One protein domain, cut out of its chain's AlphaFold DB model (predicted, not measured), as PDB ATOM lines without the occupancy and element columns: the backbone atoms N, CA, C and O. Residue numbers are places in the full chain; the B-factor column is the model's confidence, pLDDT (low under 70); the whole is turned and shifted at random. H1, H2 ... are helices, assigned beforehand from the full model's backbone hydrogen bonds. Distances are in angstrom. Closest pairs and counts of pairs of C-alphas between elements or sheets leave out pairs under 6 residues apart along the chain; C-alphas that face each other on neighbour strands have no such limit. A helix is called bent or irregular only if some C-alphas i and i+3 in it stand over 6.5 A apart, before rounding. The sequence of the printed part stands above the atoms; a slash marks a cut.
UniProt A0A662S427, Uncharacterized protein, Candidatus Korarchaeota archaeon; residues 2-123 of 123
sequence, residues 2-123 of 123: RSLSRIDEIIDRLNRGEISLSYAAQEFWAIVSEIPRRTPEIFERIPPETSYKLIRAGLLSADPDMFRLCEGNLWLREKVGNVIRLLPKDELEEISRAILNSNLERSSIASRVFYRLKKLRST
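What this domain is: This is residues 2 to 123 of the 123 residues of an uncharacterized protein of Candidatus Korarchaeota archaeon (UniProt A0A662S427). The model is an elongated assembly of crossed helices with a helical hairpin at each end, H1 and H2 at one and H7 and H8 at the other. H4 lies in the middle and crosses both H2 and H6 nearly at right angles, H6 runs side by side with H8, and the short H5 packs on H2 and on residues 108 to 109 of H8. The printed part has 122 residues with eight named helices, H1 to H8 in order, and no named strand; the class is all helix, and the helix packing is mostly crossed. It is compact, with a radius of gyration of the C-alphas of 14.1 A, and spans 46 by 30 by 24 A.

How they stand to each other: H2, residues 21 to 34, is a hub that touches four helices. H1, residues 2 to 15, forms a hairpin with it at a shallow tilt of 11 degrees, opposite ways; their closest C-alphas, of Ile 10 and Ala 24, are 6.1 A apart. With residues 53 to 58 alone, H4, residues 48 to 60, touches H2 about perpendicular at 87 degrees, closest at the C-alphas of Ala 25 and Leu 54, 5.1 A. H5, residues 64 to 72, touches residues 29 to 33 of H2, closest at the C-alphas of Trp 29 and Met 66, 5.6 A. H3, residues 36 to 45, only just touches H2, with 3 pairs of C-alphas within 8 A, and only at the corner by their link; the closest are Val 32 and Thr 39, 6.4 A. H6, residues 74 to 86, the other hub, touches H4 about perpendicular at 84 degrees, closest at the C-alphas of Ile 55 and Val 80, 6.4 A. H8, residues 108 to 121, touches H6 at a shallow tilt of 20 degrees, the same way, closest at the C-alphas of Ile 84 and Val 113, 6.4 A. H7, residues 89 to 101, forms a hairpin with H8 at a steep tilt of 40 degrees; the closest C-alphas, of Leu 92 and Leu 117, are 6.2 A apart. H1 and H8 are apart. Every O i to N i+4 pair is within hydrogen-bond range in H1, H2, H4, H5, H7 and H8, against 4 of 6 in H3 and 8 of 9 in H6.

Where its parts are: H1 begins at C-alpha 2, (114.096, 106.280, 114.140), and is 20.2 A long; H2 is 20.1 A. H3 is irregular: C-alphas 37 and 40 are 7.8 A apart. H4 is 18.4 A long, H6 18.9 A and H7 18.6 A. H8, 20.5 A, ends at C-alpha 121, (152.000, 117.412, 91.976).

The domain as a whole: The two C-alphas farthest apart, of Arg 2 and Thr 123, are 47.9 A apart. The printed part has no cut and no long link. Its mean pLDDT is 95.8, and residue 123, the chain's last, is under 70.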
ATOM      1  N   ARG A   2     113.050 106.208 113.094       80.31
ATOM      2  CA  ARG A   2     114.096 106.280 114.140       80.31
ATOM      3  C   ARG A   2     115.512 106.663 113.665       80.31
ATOM      4  O   ARG A   2     116.201 107.388 114.364       80.31
ATOM      5  N   SER A   3     115.957 106.216 112.488       82.81
ATOM      6  CA  SER A   3     117.298 106.570 111.981       82.81
ATOM      7  C   SER A   3     117.402 108.032 111.522       82.81
ATOM      8  O   SER A   3     118.445 108.645 111.693       82.81
ATOM      9  N   LEU A   4     116.317 108.625 111.006       84.94
ATOM     10  CA  LEU A   4     116.322 110.044 110.627       84.94
ATOM     11  C   LEU A   4     116.357 110.965 111.846       84.94
ATOM     12  O   LEU A   4     117.097 111.937 111.835       84.94
ATOM     13  N   SER A   5     115.619 110.628 112.908       88.88
ATOM     14  CA  SER A   5     115.670 111.400 114.152       88.88
ATOM     15  C   SER A   5     117.049 111.333 114.814       88.88
ATOM     16  O   SER A   5     117.488 112.322 115.383       88.88
ATOM     17  N   ARG A   6     117.763 110.201 114.694       93.31
ATOM     18  CA  ARG A   6     119.159 110.084 115.159       93.31
ATOM     19  C   ARG A   6     120.102 111.002 114.375       93.31
ATOM     20  O   ARG A   6     120.987 111.598 114.974       93.31
ATOM     21  N   ILE A   7     119.916 111.123 113.056       93.50
ATOM     22  CA  ILE A   7     120.697 112.067 112.242       93.50
ATOM     23  C   ILE A   7     120.436 113.495 112.716       93.50
ATOM     24  O   ILE A   7     121.392 114.209 112.992       93.50
ATOM     25  N   ASP A   8     119.168 113.884 112.868       92.94
ATOM     26  CA  ASP A   8     118.803 115.229 113.326       92.94
ATOM     27  C   ASP A   8     119.436 115.535 114.700       92.94
ATOM     28  O   ASP A   8     120.049 116.584 114.880       92.94
ATOM     29  N   GLU A   9     119.402 114.576 115.631       94.56
ATOM     30  CA  GLU A   9     120.033 114.692 116.951       94.56
ATOM     31  C   GLU A   9     121.557 114.888 116.869       94.56
ATOM     32  O   GLU A   9     122.109 115.752 117.552       94.56
ATOM     33  N   ILE A  10     122.256 114.126 116.022       95.75
ATOM     34  CA  ILE A  10     123.709 114.274 115.835       95.75
ATOM     35  C   ILE A  10     124.044 115.655 115.275       95.75
ATOM     36  O   ILE A  10     124.971 116.304 115.761       95.75
ATOM     37  N   ILE A  11     123.296 116.120 114.272       94.88
ATOM     38  CA  ILE A  11     123.527 117.437 113.673       94.88
ATOM     39  C   ILE A  11     123.272 118.550 114.694       94.88
ATOM     40  O   ILE A  11     124.077 119.474 114.799       94.88
ATOM     41  N   ASP A  12     122.214 118.443 115.493       95.25
ATOM     42  CA  ASP A  12     121.905 119.407 116.549       95.25
ATOM     43  C   ASP A  12     122.997 119.482 117.616       95.25
ATOM     44  O   ASP A  12     123.411 120.577 118.005       95.25
ATOM     45  N   ARG A  13     123.491 118.330 118.080       96.81
ATOM     46  CA  ARG A  13     124.574 118.260 119.072       96.81
ATOM     47  C   ARG A  13     125.883 118.811 118.513       96.81
ATOM     48  O   ARG A  13     126.600 119.519 119.219       96.81
ATOM     49  N   LEU A  14     126.179 118.539 117.239       96.38
ATOM     50  CA  LEU A  14     127.333 119.111 116.541       96.38
ATOM     51  C   LEU A  14     127.226 120.640 116.458       96.38
ATOM     52  O   LEU A  14     128.186 121.338 116.773       96.38
ATOM     53  N   ASN A  15     126.058 121.167 116.083       93.88
ATOM     54  CA  ASN A  15     125.826 122.609 115.969       93.88
ATOM     55  C   ASN A  15     125.927 123.331 117.320       93.88
ATOM     56  O   ASN A  15     126.360 124.480 117.373       93.88
ATOM     57  N   ARG A  16     125.562 122.653 118.414       95.94
ATOM     58  CA  ARG A  16     125.718 123.155 119.787       95.94
ATOM     59  C   ARG A  16     127.136 122.998 120.346       95.94
ATOM     60  O   ARG A  16     127.403 123.474 121.445       95.94
ATOM     61  N   GLY A  17     128.044 122.349 119.613       95.00
ATOM     62  CA  GLY A  17     129.412 122.087 120.062       95.00
ATOM     63  C   GLY A  17     129.512 121.033 121.171       95.00
ATOM     64  O   GLY A  17     130.544 120.940 121.827       95.00
ATOM     65  N   GLU A  18     128.462 120.236 121.386       97.62
ATOM     66  CA  GLU A  18     128.432 119.179 122.408       97.62
ATOM     67  C   GLU A  18     129.245 117.944 121.993       97.62
ATOM     68  O   GLU A  18     129.631 117.130 122.832       97.62
ATOM     69  N   ILE A  19     129.489 117.789 120.689       97.44
ATOM     70  CA  ILE A  19     130.298 116.719 120.105       97.44
ATOM     71  C   ILE A  19     131.253 117.280 119.051       97.44
ATOM     72  O   ILE A  19     130.979 118.300 118.415       97.44
ATOM     73  N   SER A  20     132.374 116.592 118.838       97.31
ATOM     74  CA  SER A  20     133.322 116.944 117.782       97.31
ATOM     75  C   SER A  20     132.794 116.569 116.393       97.31
ATOM     76  O   SER A  20     131.981 115.656 116.236       97.31
ATOM     77  N   LEU A  21     133.326 117.224 115.354       97.00
ATOM     78  CA  LEU A  21     133.020 116.877 113.963       97.00
ATOM     79  C   LEU A  21     133.441 115.441 113.612       97.00
ATOM     80  O   LEU A  21     132.745 114.783 112.847       97.00
ATOM     81  N   SER A  22     134.556 114.952 114.164       95.31
ATOM     82  CA  SER A  22     135.019 113.581 113.918       95.31
ATOM     83  C   SER A  22     134.034 112.547 114.461       95.31
ATOM     84  O   SER A  22     133.665 111.625 113.739       95.31
ATOM     85  N   TYR A  23     133.549 112.747 115.690       97.00
ATOM     86  CA  TYR A  23     132.541 111.881 116.296       97.00
ATOM     87  C   TYR A  23     131.213 111.954 115.534       97.00
ATOM     88  O   TYR A  23     130.635 110.926 115.190       97.00
ATOM     89  N   ALA A  24     130.761 113.167 115.197       97.56
ATOM     90  CA  ALA A  24     129.536 113.358 114.427       97.56
ATOM     91  C   ALA A  24     129.600 112.678 113.051       97.56
ATOM     92  O   ALA A  24     128.615 112.082 112.623       97.56
ATOM     93  N   ALA A  25     130.745 112.741 112.363       97.69
ATOM     94  CA  ALA A  25     130.936 112.091 111.071       97.69
ATOM     95  C   ALA A  25     130.849 110.565 111.178       97.69
ATOM     96  O   ALA A  25     130.102 109.964 110.412       97.69
ATOM     97  N   GLN A  26     131.542 109.960 112.145       97.19
ATOM     98  CA  GLN A  26     131.507 108.512 112.362       97.19
ATOM     99  C   GLN A  26     130.075 108.014 112.620       97.19
ATOM    100  O   GLN A  26     129.596 107.098 111.953       97.19
ATOM    101  N   GLU A  27     129.356 108.657 113.545       97.69
ATOM    102  CA  GLU A  27     127.972 108.285 113.861       97.69
ATOM    103  C   GLU A  27     127.030 108.513 112.670       97.69
ATOM    104  O   GLU A  27     126.161 107.687 112.380       97.69
ATOM    105  N   PHE A  28     127.213 109.618 111.943       97.81
ATOM    106  CA  PHE A  28     126.431 109.921 110.751       97.81
ATOM    107  C   PHE A  28     126.591 108.831 109.685       97.81
ATOM    108  O   PHE A  28     125.586 108.317 109.190       97.81
ATOM    109  N   TRP A  29     127.823 108.440 109.346       97.94
ATOM    110  CA  TRP A  29     128.073 107.427 108.319       97.94
ATOM    111  C   TRP A  29     127.573 106.047 108.728       97.94
ATOM    112  O   TRP A  29     126.929 105.383 107.908       97.94
ATOM    113  N   ALA A  30     127.749 105.675 109.998       97.19
ATOM    114  CA  ALA A  30     127.186 104.450 110.549       97.19
ATOM    115  C   ALA A  30     125.661 104.407 110.345       97.19
ATOM    116  O   ALA A  30     125.141 103.446 109.778       97.19
ATOM    117  N   ILE A  31     124.938 105.480 110.685       96.25
ATOM    118  CA  ILE A  31     123.476 105.534 110.520       96.25
ATOM    119  C   ILE A  31     123.058 105.540 109.048       96.25
ATOM    120  O   ILE A  31     122.105 104.854 108.676       96.25
ATOM    121  N   VAL A  32     123.739 106.300 108.186       96.50
ATOM    122  CA  VAL A  32     123.421 106.325 106.747       96.50
ATOM    123  C   VAL A  32     123.610 104.932 106.137       96.50
ATOM    124  O   VAL A  32     122.828 104.535 105.270       96.50
ATOM    125  N   SER A  33     124.594 104.166 106.618       95.75
ATOM    126  CA  SER A  33     124.852 102.795 106.168       95.75
ATOM    127  C   SER A  33     123.732 101.810 106.522       95.75
ATOM    128  O   SER A  33     123.522 100.849 105.781       95.75
ATOM    129  N   GLU A  34     122.949 102.083 107.573       95.25
ATOM    130  CA  GLU A  34     121.755 101.301 107.924       95.25
ATOM    131  C   GLU A  34     120.620 101.498 106.899       95.25
ATOM    132  O   GLU A  34     119.762 100.629 106.734       95.25
ATOM    133  N   ILE A  35     120.587 102.643 106.202       93.88
ATOM    134  CA  ILE A  35     119.499 103.041 105.293       93.88
ATOM    135  C   ILE A  35     120.008 103.642 103.964       93.88
ATOM    136  O   ILE A  35     119.584 104.733 103.567       93.88
ATOM    137  N   PRO A  36     120.833 102.912 103.187       93.38
ATOM    138  CA  PRO A  36     121.548 103.446 102.019       93.38
ATOM    139  C   PRO A  36     120.630 103.946 100.893       93.38
ATOM    140  O   PRO A  36     120.999 104.810 100.102       93.38
ATOM    141  N   ARG A  37     119.394 103.432 100.811       92.56
ATOM    142  CA  ARG A  37     118.398 103.881  99.819       92.56
ATOM    143  C   ARG A  37     117.889 105.300 100.084       92.56
ATOM    144  O   ARG A  37     117.345 105.918  99.177       92.56
ATOM    145  N   ARG A  38     118.063 105.814 101.306       93.25
ATOM    146  CA  ARG A  38     117.617 107.150 101.729       93.25
ATOM    147  C   ARG A  38     118.747 108.174 101.764       93.25
ATOM    148  O   ARG A  38     118.520 109.294 102.203       93.25
ATOM    149  N   THR A  39     119.952 107.827 101.304       94.31
ATOM    150  CA  THR A  39     121.091 108.756 101.295       94.31
ATOM    151  C   THR A  39     120.755 110.104 100.640       94.31
ATOM    152  O   THR A  39     121.044 111.112 101.276       94.31
ATOM    153  N   PRO A  40     120.111 110.188  99.455       93.62
ATOM    154  CA  PRO A  40     119.777 111.491  98.870       93.62
ATOM    155  C   PRO A  40     118.869 112.335  99.775       93.62
ATOM    156  O   PRO A  40     119.196 113.481 100.064       93.62
ATOM    157  N   GLU A  41     117.807 111.732 100.318       93.38
ATOM    158  CA  GLU A  41     116.863 112.391 101.231       93.38
ATOM    159  C   GLU A  41     117.559 112.911 102.500       93.38
ATOM    160  O   GLU A  41     117.300 114.022 102.950       93.38
ATOM    161  N   ILE A  42     118.479 112.134 103.081       93.69
ATOM    162  CA  ILE A  42     119.251 112.560 104.259       93.69
ATOM    163  C   ILE A  42     120.071 113.811 103.938       93.69
ATOM    164  O   ILE A  42     120.096 114.759 104.720       93.69
ATOM    165  N   PHE A  43     120.729 113.818 102.782       94.44
ATOM    166  CA  PHE A  43     121.577 114.926 102.361       94.44
ATOM    167  C   PHE A  43     120.791 116.182 101.966       94.44
ATOM    168  O   PHE A  43     121.331 117.279 102.066       94.44
ATOM    169  N   GLU A  44     119.535 116.046 101.541       91.56
ATOM    170  CA  GLU A  44     118.626 117.175 101.298       91.56
ATOM    171  C   GLU A  44     118.157 117.843 102.600       91.56
ATOM    172  O   GLU A  44     117.841 119.031 102.600       91.56
ATOM    173  N   ARG A  45     118.138 117.104 103.716       89.88
ATOM    174  CA  ARG A  45     117.716 117.615 105.033       89.88
ATOM    175  C   ARG A  45     118.816 118.364 105.781       89.88
ATOM    176  O   ARG A  45     118.510 119.110 106.707       89.88
ATOM    177  N   ILE A  46     120.080 118.162 105.415       92.81
ATOM    178  CA  ILE A  46     121.219 118.799 106.086       92.81
ATOM    179  C   ILE A  46     121.703 120.030 105.309       92.81
ATOM    180  O   ILE A  46     121.725 120.013 104.075       92.81
ATOM    181  N   PRO A  47     122.155 121.095 105.999       93.19
ATOM    182  CA  PRO A  47     122.755 122.238 105.327       93.19
ATOM    183  C   PRO A  47     123.941 121.811 104.442       93.19
ATOM    184  O   PRO A  47     124.749 120.974 104.869       93.19
ATOM    185  N   PRO A  48     124.117 122.403 103.243       93.94
ATOM    186  CA  PRO A  48     125.218 122.052 102.345       93.94
ATOM    187  C   PRO A  48     126.598 122.139 103.007       93.94
ATOM    188  O   PRO A  48     127.437 121.262 102.800       93.94
ATOM    189  N   GLU A  49     126.822 123.143 103.854       95.00
ATOM    190  CA  GLU A  49     128.073 123.307 104.599       95.00
ATOM    191  C   GLU A  49     128.321 122.156 105.587       95.00
ATOM    192  O   GLU A  49     129.427 121.617 105.660       95.00
ATOM    193  N   THR A  50     127.286 121.724 106.310       95.62
ATOM    194  CA  THR A  50     127.358 120.576 107.221       95.62
ATOM    195  C   THR A  50     127.657 119.296 106.448       95.62
ATOM    196  O   THR A  50     128.538 118.534 106.836       95.62
ATOM    197  N   SER A  51     127.001 119.096 105.302       96.75
ATOM    198  CA  SER A  51     127.264 117.950 104.423       96.75
ATOM    199  C   SER A  51     128.720 117.911 103.942       96.75
ATOM    200  O   SER A  51     129.360 116.860 103.976       96.75
ATOM    201  N   TYR A  52     129.280 119.070 103.575       97.69
ATOM    202  CA  TYR A  52     130.679 119.205 103.183       97.69
ATOM    203  C   TYR A  52     131.614 118.829 104.336       97.69
ATOM    204  O   TYR A  52     132.534 118.033 104.148       97.69
ATOM    205  N   LYS A  53     131.354 119.356 105.542       97.62
ATOM    206  CA  LYS A  53     132.140 119.067 106.750       97.62
ATOM    207  C   LYS A  53     132.129 117.572 107.093       97.62
ATOM    208  O   LYS A  53     133.193 117.017 107.359       97.62
ATOM    209  N   LEU A  54     130.970 116.914 107.024       98.25
ATOM    210  CA  LEU A  54     130.823 115.478 107.305       98.25
ATOM    211  C   LEU A  54     131.532 114.598 106.266       98.25
ATOM    212  O   LEU A  54     132.211 113.641 106.637       98.25
ATOM    213  N   ILE A  55     131.438 114.939 104.974       98.50
ATOM    214  CA  ILE A  55     132.187 114.250 103.908       98.50
ATOM    215  C   ILE A  55     133.688 114.420 104.103       98.50
ATOM    216  O   ILE A  55     134.430 113.443 104.044       98.50
ATOM    217  N   ARG A  56     134.151 115.648 104.345       98.38
ATOM    218  CA  ARG A  56     135.572 115.928 104.562       98.38
ATOM    219  C   ARG A  56     136.112 115.150 105.764       98.38
ATOM    220  O   ARG A  56     137.164 114.531 105.654       98.38
ATOM    221  N   ALA A  57     135.371 115.112 106.870       98.25
ATOM    222  CA  ALA A  57     135.736 114.327 108.048       98.25
ATOM    223  C   ALA A  57     135.741 112.808 107.781       98.25
ATOM    224  O   ALA A  57     136.663 112.118 108.214       98.25
ATOM    225  N   GLY A  58     134.768 112.292 107.020       98.38
ATOM    226  CA  GLY A  58     134.744 110.888 106.591       98.38
ATOM    227  C   GLY A  58     135.915 110.523 105.672       98.38
ATOM    228  O   GLY A  58     136.481 109.442 105.781       98.38
ATOM    229  N   LEU A  59     136.340 111.438 104.794       98.50
ATOM    230  CA  LEU A  59     137.534 111.252 103.965       98.50
ATOM    231  C   LEU A  59     138.811 111.217 104.812       98.50
ATOM    232  O   LEU A  59     139.620 110.313 104.632       98.50
ATOM    233  N   LEU A  60     138.983 112.175 105.729       98.12
ATOM    234  CA  LEU A  60     140.168 112.277 106.595       98.12
ATOM    235  C   LEU A  60     140.342 111.052 107.496       98.12
ATOM    236  O   LEU A  60     141.453 110.571 107.684       98.12
ATOM    237  N   SER A  61     139.234 110.523 108.013       97.31
ATOM    238  CA  SER A  61     139.226 109.302 108.825       97.31
ATOM    239  C   SER A  61     139.236 108.011 108.002       97.31
ATOM    240  O   SER A  61     139.324 106.932 108.582       97.31
ATOM    241  N   ALA A  62     139.156 108.107 106.668       97.94
ATOM    242  CA  ALA A  62     138.952 106.972 105.773       97.94
ATOM    243  C   ALA A  62     137.804 106.059 106.254       97.94
ATOM    244  O   ALA A  62     137.960 104.842 106.360       97.94
ATOM    245  N   ASP A  63     136.660 106.678 106.570       98.31
ATOM    246  CA  ASP A  63     135.499 106.022 107.166       98.31
ATOM    247  C   ASP A  63     134.993 104.864 106.273       98.31
ATOM    248  O   ASP A  63     134.571 105.092 105.130       98.31
ATOM    249  N   PRO A  64     135.028 103.607 106.756       97.06
ATOM    250  CA  PRO A  64     134.717 102.446 105.929       97.06
ATOM    251  C   PRO A  64     133.247 102.398 105.500       97.06
ATOM    252  O   PRO A  64     132.946 101.872 104.423       97.06
ATOM    253  N   ASP A  65     132.330 102.955 106.294       98.06
ATOM    254  CA  ASP A  65     130.907 102.987 105.972       98.06
ATOM    255  C   ASP A  65     130.635 104.009 104.867       98.06
ATOM    256  O   ASP A  65     129.949 103.689 103.889       98.06
ATOM    257  N   MET A  66     131.261 105.189 104.936       98.31
ATOM    258  CA  MET A  66     131.218 106.176 103.851       98.31
ATOM    259  C   MET A  66     131.764 105.595 102.538       98.31
ATOM    260  O   MET A  66     131.146 105.752 101.477       98.31
ATOM    261  N   PHE A  67     132.914 104.915 102.588       98.25
ATOM    262  CA  PHE A  67     133.529 104.319 101.400       98.25
ATOM    263  C   PHE A  67     132.638 103.224 100.802       98.25
ATOM    264  O   PHE A  67     132.377 103.242  99.598       98.25
ATOM    265  N   ARG A  68     132.089 102.326 101.633       97.06
ATOM    266  CA  ARG A  68     131.162 101.273 101.189       97.06
ATOM    267  C   ARG A  68     129.900 101.854 100.550       97.06
ATOM    268  O   ARG A  68     129.473 101.385  99.494       97.06
ATOM    269  N   LEU A  69     129.328 102.900 101.147       97.25
ATOM    270  CA  LEU A  69     128.177 103.615 100.590       97.25
ATOM    271  C   LEU A  69     128.482 104.189  99.198       97.25
ATOM    272  O   LEU A  69     127.654 104.078  98.295       97.25
ATOM    273  N   CYS A  70     129.675 104.753  98.991       97.75
ATOM    274  CA  CYS A  70     130.087 105.307  97.697       97.75
ATOM    275  C   CYS A  70     130.288 104.244  96.603       97.75
ATOM    276  O   CYS A  70     130.157 104.557  95.412       97.75
ATOM    277  N   GLU A  71     130.590 102.994  96.964       96.75
ATOM    278  CA  GLU A  71     130.650 101.900  95.988       96.75
ATOM    279  C   GLU A  71     129.258 101.551  95.454       96.75
ATOM    280  O   GLU A  71     129.096 101.369  94.248       96.75
ATOM    281  N   GLY A  72     128.237 101.552  96.316       93.81
ATOM    282  CA  GLY A  72     126.855 101.237  95.940       93.81
ATOM    283  C   GLY A  72     126.012 102.421  95.451       93.81
ATOM    284  O   GLY A  72     124.929 102.206  94.911       93.81
ATOM    285  N   ASN A  73     126.465 103.664  95.639       95.88
ATOM    286  CA  ASN A  73     125.667 104.861  95.374       95.88
ATOM    287  C   ASN A  73     126.436 105.881  94.513       95.88
ATOM    288  O   ASN A  73     127.280 106.633  95.006       95.88
ATOM    289  N   LEU A  74     126.115 105.923  93.213       95.44
ATOM    290  CA  LEU A  74     126.761 106.823  92.249       95.44
ATOM    291  C   LEU A  74     126.549 108.302  92.596       95.44
ATOM    292  O   LEU A  74     127.489 109.089  92.522       95.44
ATOM    293  N   TRP A  75     125.341 108.667  93.031       95.62
ATOM    294  CA  TRP A  75     125.010 110.036  93.422       95.62
ATOM    295  C   TRP A  75     125.877 110.510  94.600       95.62
ATOM    296  O   TRP A  75     126.463 111.594  94.554       95.62
ATOM    297  N   LEU A  76     126.047 109.668  95.627       97.44
ATOM    298  CA  LEU A  76     126.921 109.983  96.760       97.44
ATOM    299  C   LEU A  76     128.385 110.075  96.312       97.44
ATOM    300  O   LEU A  76     129.090 111.012  96.686       97.44
ATOM    301  N   ARG A  77     128.836 109.153  95.456       97.94
ATOM    302  CA  ARG A  77     130.196 109.165  94.897       97.94
ATOM    303  C   ARG A  77     130.507 110.469  94.159       97.94
ATOM    304  O   ARG A  77     131.634 110.969  94.223       97.94
ATOM    305  N   GLU A  78     129.535 111.029  93.447       97.50
ATOM    306  CA  GLU A  78     129.664 112.337  92.803       97.50
ATOM    307  C   GLU A  78     129.768 113.469  93.819       97.50
ATOM    308  O   GLU A  78     130.698 114.271  93.720       97.50
ATOM    309  N   LYS A  79     128.903 113.496  94.841       97.38
ATOM    310  CA  LYS A  79     128.981 114.481  95.933       97.38
ATOM    311  C   LYS A  79     130.341 114.455  96.630       97.38
ATOM    312  O   LYS A  79     130.976 115.502  96.752       97.38
ATOM    313  N   VAL A  80     130.840 113.273  96.991       98.31
ATOM    314  CA  VAL A  80     132.174 113.111  97.592       98.31
ATOM    315  C   VAL A  80     133.275 113.531  96.616       98.31
ATOM    316  O   VAL A  80     134.210 114.236  96.990       98.31
ATOM    317  N   GLY A  81     133.139 113.193  95.330       98.25
ATOM    318  CA  GLY A  81     134.048 113.661  94.283       98.25
ATOM    319  C   GLY A  81     134.119 115.184  94.164       98.25
ATOM    320  O   GLY A  81     135.188 115.721  93.879       98.25
ATOM    321  N   ASN A  82     133.013 115.891  94.392       97.50
ATOM    322  CA  ASN A  82     132.993 117.354  94.398       97.50
ATOM    323  C   ASN A  82     133.798 117.909  95.570       97.50
ATOM    324  O   ASN A  82     134.578 118.833  95.363       97.50
ATOM    325  N   VAL A  83     133.673 117.305  96.755       98.25
ATOM    326  CA  VAL A  83     134.489 117.672  97.922       98.25
ATOM    327  C   VAL A  83     135.971 117.462  97.618       98.25
ATOM    328  O   VAL A  83     136.736 118.414  97.704       98.25
ATOM    329  N   ILE A  84     136.363 116.278  97.132       98.50
ATOM    330  CA  ILE A  84     137.758 115.953  96.771       98.50
ATOM    331  C   ILE A  84     138.367 116.979  95.805       98.50
ATOM    332  O   ILE A  84     139.545 117.312  95.913       98.50
ATOM    333  N   ARG A  85     137.585 117.498  94.847       97.50
ATOM    334  CA  ARG A  85     138.071 118.502  93.883       97.50
ATOM    335  C   ARG A  85     138.486 119.820  94.542       97.50
ATOM    336  O   ARG A  85     139.390 120.473  94.016       97.50
ATOM    337  N   LEU A  86     137.838 120.178  95.649       96.38
ATOM    338  CA  LEU A  86     138.040 121.428  96.385       96.38
ATOM    339  C   LEU A  86     139.110 121.319  97.476       96.38
ATOM    340  O   LEU A  86     139.588 122.351  97.938       96.38
ATOM    341  N   LEU A  87     139.488 120.103  97.879       97.69
ATOM    342  CA  LEU A  87     140.471 119.917  98.941       97.69
ATOM    343  C   LEU A  87     141.875 120.376  98.513       97.69
ATOM    344  O   LEU A  87     142.279 120.146  97.360       97.69
ATOM    345  N   PRO A  88     142.628 121.004  99.431       96.94
ATOM    346  CA  PRO A  88     144.009 121.390  99.196       96.94
ATOM    347  C   PRO A  88     144.939 120.164  99.202       96.94
ATOM    348  O   PRO A  88     144.556 119.045  99.553       96.94
ATOM    349  N   LYS A  89     146.174 120.361  98.726       97.06
ATOM    350  CA  LYS A  89     147.136 119.271  98.498       97.06
ATOM    351  C   LYS A  89     147.505 118.535  99.788       97.06
ATOM    352  O   LYS A  89     147.549 117.312  99.780       97.06
ATOM    353  N   ASP A  90     147.788 119.276 100.848       97.38
ATOM    354  CA  ASP A  90     148.144 118.779 102.179       97.38
ATOM    355  C   ASP A  90     147.067 117.849 102.751       97.38
ATOM    356  O   ASP A  90     147.372 116.724 103.143       97.38
ATOM    357  N   GLU A  91     145.798 118.249 102.679       97.81
ATOM    358  CA  GLU A  91     144.690 117.391 103.110       97.81
ATOM    359  C   GLU A  91     144.543 116.134 102.251       97.81
ATOM    360  O   GLU A  91     144.282 115.047 102.762       97.81
ATOM    361  N   LEU A  92     144.725 116.248 100.934       98.38
ATOM    362  CA  LEU A  92     144.692 115.080 100.052       98.38
ATOM    363  C   LEU A  92     145.832 114.103 100.355       98.38
ATOM    364  O   LEU A  92     145.650 112.895 100.197       98.38
ATOM    365  N   GLU A  93     146.996 114.594 100.788       98.31
ATOM    366  CA  GLU A  93     148.093 113.744 101.250       98.31
ATOM    367  C   GLU A  93     147.739 113.031 102.554       98.31
ATOM    368  O   GLU A  93     147.982 111.827 102.662       98.31
ATOM    369  N   GLU A  94     147.106 113.716 103.504       98.31
ATOM    370  CA  GLU A  94     146.608 113.103 104.738       98.31
ATOM    371  C   GLU A  94     145.567 112.012 104.452       98.31
ATOM    372  O   GLU A  94     145.741 110.863 104.865       98.31
ATOM    373  N   ILE A  95     144.556 112.323 103.635       98.56
ATOM    374  CA  ILE A  95     143.526 111.366 103.203       98.56
ATOM    375  C   ILE A  95     144.166 110.175 102.484       98.56
ATOM    376  O   ILE A  95     143.782 109.030 102.713       98.56
ATOM    377  N   SER A  96     145.170 110.408 101.630       98.50
ATOM    378  CA  SER A  96     145.856 109.321 100.922       98.50
ATOM    379  C   SER A  96     146.527 108.333 101.880       98.50
ATOM    380  O   SER A  96     146.462 107.126 101.652       98.50
ATOM    381  N   ARG A  97     147.122 108.826 102.977       98.50
ATOM    382  CA  ARG A  97     147.726 107.984 104.019       98.50
ATOM    383  C   ARG A  97     146.656 107.225 104.797       98.50
ATOM    384  O   ARG A  97     146.814 106.027 105.004       98.50
ATOM    385  N   ALA A  98     145.561 107.891 105.170       98.19
ATOM    386  CA  ALA A  98     144.442 107.257 105.863       98.19
ATOM    387  C   ALA A  98     143.840 106.107 105.036       98.19
ATOM    388  O   ALA A  98     143.655 105.006 105.545       98.19
ATOM    389  N   ILE A  99     143.635 106.318 103.732       98.50
ATOM    390  CA  ILE A  99     143.131 105.294 102.804       98.50
ATOM    391  C   ILE A  99     144.039 104.063 102.760       98.50
ATOM    392  O   ILE A  99     143.536 102.941 102.804       98.50
ATOM    393  N   LEU A 100     145.357 104.267 102.656       97.94
ATOM    394  CA  LEU A 100     146.329 103.171 102.609       97.94
ATOM    395  C   LEU A 100     146.361 102.399 103.932       97.94
ATOM    396  O   LEU A 100     146.351 101.172 103.924       97.94
ATOM    397  N   ASN A 101     146.330 103.105 105.064       97.94
ATOM    398  CA  ASN A 101     146.306 102.481 106.389       97.94
ATOM    399  C   ASN A 101     145.022 101.667 106.634       97.94
ATOM    400  O   ASN A 101     145.056 100.664 107.344       97.94
ATOM    401  N   SER A 102     143.906 102.076 106.025       97.31
ATOM    402  CA  SER A 102     142.611 101.395 106.123       97.31
ATOM    403  C   SER A 102     142.383 100.317 105.051       97.31
ATOM    404  O   SER A 102     141.317  99.704 105.039       97.31
ATOM    405  N   ASN A 103     143.351 100.050 104.164       97.50
ATOM    406  CA  ASN A 103     143.230  99.116 103.029       97.50
ATOM    407  C   ASN A 103     142.046  99.433 102.083       97.50
ATOM    408  O   ASN A 103     141.335  98.542 101.608       97.50
ATOM    409  N   LEU A 104     141.791 100.724 101.841       97.75
ATOM    410  CA  LEU A 104     140.688 101.213 100.999       97.75
ATOM    411  C   LEU A 104     141.151 101.681  99.610       97.75
ATOM    412  O   LEU A 104     140.382 102.300  98.866       97.75
ATOM    413  N   GLU A 105     142.395 101.391  99.226       97.31
ATOM    414  CA  GLU A 105     143.042 101.897  98.011       97.31
ATOM    415  C   GLU A 105     142.383 101.426  96.709       97.31
ATOM    416  O   GLU A 105     142.525 102.077  95.674       97.31
ATOM    417  N   ARG A 106     141.617 100.331  96.762       96.62
ATOM    418  CA  ARG A 106     140.865  99.787  95.618       96.62
ATOM    419  C   ARG A 106     139.479 100.412  95.430       96.62
ATOM    420  O   ARG A 106     138.757 100.011  94.523       96.62
ATOM    421  N   SER A 107     139.096 101.374  96.268       97.75
ATOM    422  CA  SER A 107     137.802 102.049  96.161       97.75
ATOM    423  C   SER A 107     137.757 103.087  95.031       97.75
ATOM    424  O   SER A 107     138.758 103.698  94.627       97.75
ATOM    425  N   SER A 108     136.542 103.356  94.560       97.12
ATOM    426  CA  SER A 108     136.229 104.422  93.613       97.12
ATOM    427  C   SER A 108     136.625 105.800  94.159       97.12
ATOM    428  O   SER A 108     137.053 106.678  93.406       97.12
ATOM    429  N   ILE A 109     136.489 105.997  95.473       98.19
ATOM    430  CA  ILE A 109     136.871 107.234  96.161       98.19
ATOM    431  C   ILE A 109     138.393 107.377  96.238       98.19
ATOM    432  O   ILE A 109     138.908 108.439  95.881       98.19
ATOM    433  N   ALA A 110     139.121 106.313  96.586       98.12
ATOM    434  CA  ALA A 110     140.584 106.329  96.599       98.12
ATOM    435  C   ALA A 110     141.170 106.695  95.235       98.12
ATOM    436  O   ALA A 110     142.028 107.575  95.141       98.12
ATOM    437  N   SER A 111     140.623 106.124  94.160       98.12
ATOM    438  CA  SER A 111     141.020 106.467  92.789       98.12
ATOM    439  C   SER A 111     140.886 107.969  92.498       98.12
ATOM    440  O   SER A 111     141.773 108.569  91.887       98.12
ATOM    441  N   ARG A 112     139.806 108.611  92.969       98.38
ATOM    442  CA  ARG A 112     139.580 110.059  92.800       98.38
ATOM    443  C   ARG A 112     140.567 110.896  93.613       98.38
ATOM    444  O   ARG A 112     141.085 111.879  93.082       98.38
ATOM    445  N   VAL A 113     140.849 110.500  94.857       98.50
ATOM    446  CA  VAL A 113     141.841 111.166  95.720       98.50
ATOM    447  C   VAL A 113     143.228 111.099  95.082       98.50
ATOM    448  O   VAL A 113     143.841 112.140  94.842       98.50
ATOM    449  N   PHE A 114     143.702 109.901  94.727       98.25
ATOM    450  CA  PHE A 114     145.029 109.718  94.133       98.25
ATOM    451  C   PHE A 114     145.171 110.456  92.801       98.25
ATOM    452  O   PHE A 114     146.199 111.087  92.546       98.25
ATOM    453  N   TYR A 115     144.130 110.440  91.965       97.94
ATOM    454  CA  TYR A 115     144.124 111.190  90.712       97.94
ATOM    455  C   TYR A 115     144.238 112.702  90.938       97.94
ATOM    456  O   TYR A 115     145.039 113.372  90.278       97.94
ATOM    457  N   ARG A 116     143.461 113.256  91.880       97.50
ATOM    458  CA  ARG A 116     143.509 114.687  92.201       97.50
ATOM    459  C   ARG A 116     144.872 115.085  92.757       97.50
ATOM    460  O   ARG A 116     145.437 116.078  92.297       97.50
ATOM    461  N   LEU A 117     145.411 114.293  93.680       97.00
ATOM    462  CA  LEU A 117     146.723 114.525  94.273       97.00
ATOM    463  C   LEU A 117     147.835 114.475  93.216       97.00
ATOM    464  O   LEU A 117     148.692 115.356  93.187       97.00
ATOM    465  N   LYS A 118     147.787 113.505  92.293       97.06
ATOM    466  CA  LYS A 118     148.724 113.425  91.164       97.06
ATOM    467  C   LYS A 118     148.698 114.703  90.322       97.06
ATOM    468  O   LYS A 118     149.758 115.247  90.040       97.06
ATOM    469  N   LYS A 119     147.511 115.220  89.975       96.31
ATOM    470  CA  LYS A 119     147.383 116.478  89.216       96.31
ATOM    471  C   LYS A 119     148.028 117.670  89.924       96.31
ATOM    472  O   LYS A 119     148.714 118.449  89.277       96.31
ATOM    473  N   LEU A 120     147.835 117.789  91.238       94.06
ATOM    474  CA  LEU A 120     148.417 118.869  92.043       94.06
ATOM    475  C   LEU A 120     149.938 118.764  92.214       94.06
ATOM    476  O   LEU A 120     150.566 119.736  92.609       94.06
ATOM    477  N   ARG A 121     150.538 117.596  91.963       88.19
ATOM    478  CA  ARG A 121     152.000 117.412  91.976       88.19
ATOM    479  C   ARG A 121     152.661 117.743  90.640       88.19
ATOM    480  O   ARG A 121     153.870 117.913  90.603       88.19
ATOM    481  N   SER A 122     151.885 117.772  89.561       82.50
ATOM    482  CA  SER A 122     152.359 118.096  88.210       82.50
ATOM    483  C   SER A 122     152.199 119.577  87.851       82.50
ATOM    484  O   SER A 122     152.482 119.940  86.715       82.50
ATOM    485  N   THR A 123     151.693 120.391  88.782       69.19
ATOM    486  CA  THR A 123     151.547 121.850  88.665       69.19
ATOM    487  C   THR A 123     152.567 122.501  89.582       69.19
ATOM    488  O   THR A 123     153.169 123.505  89.156       69.19
TER     489      THR A 123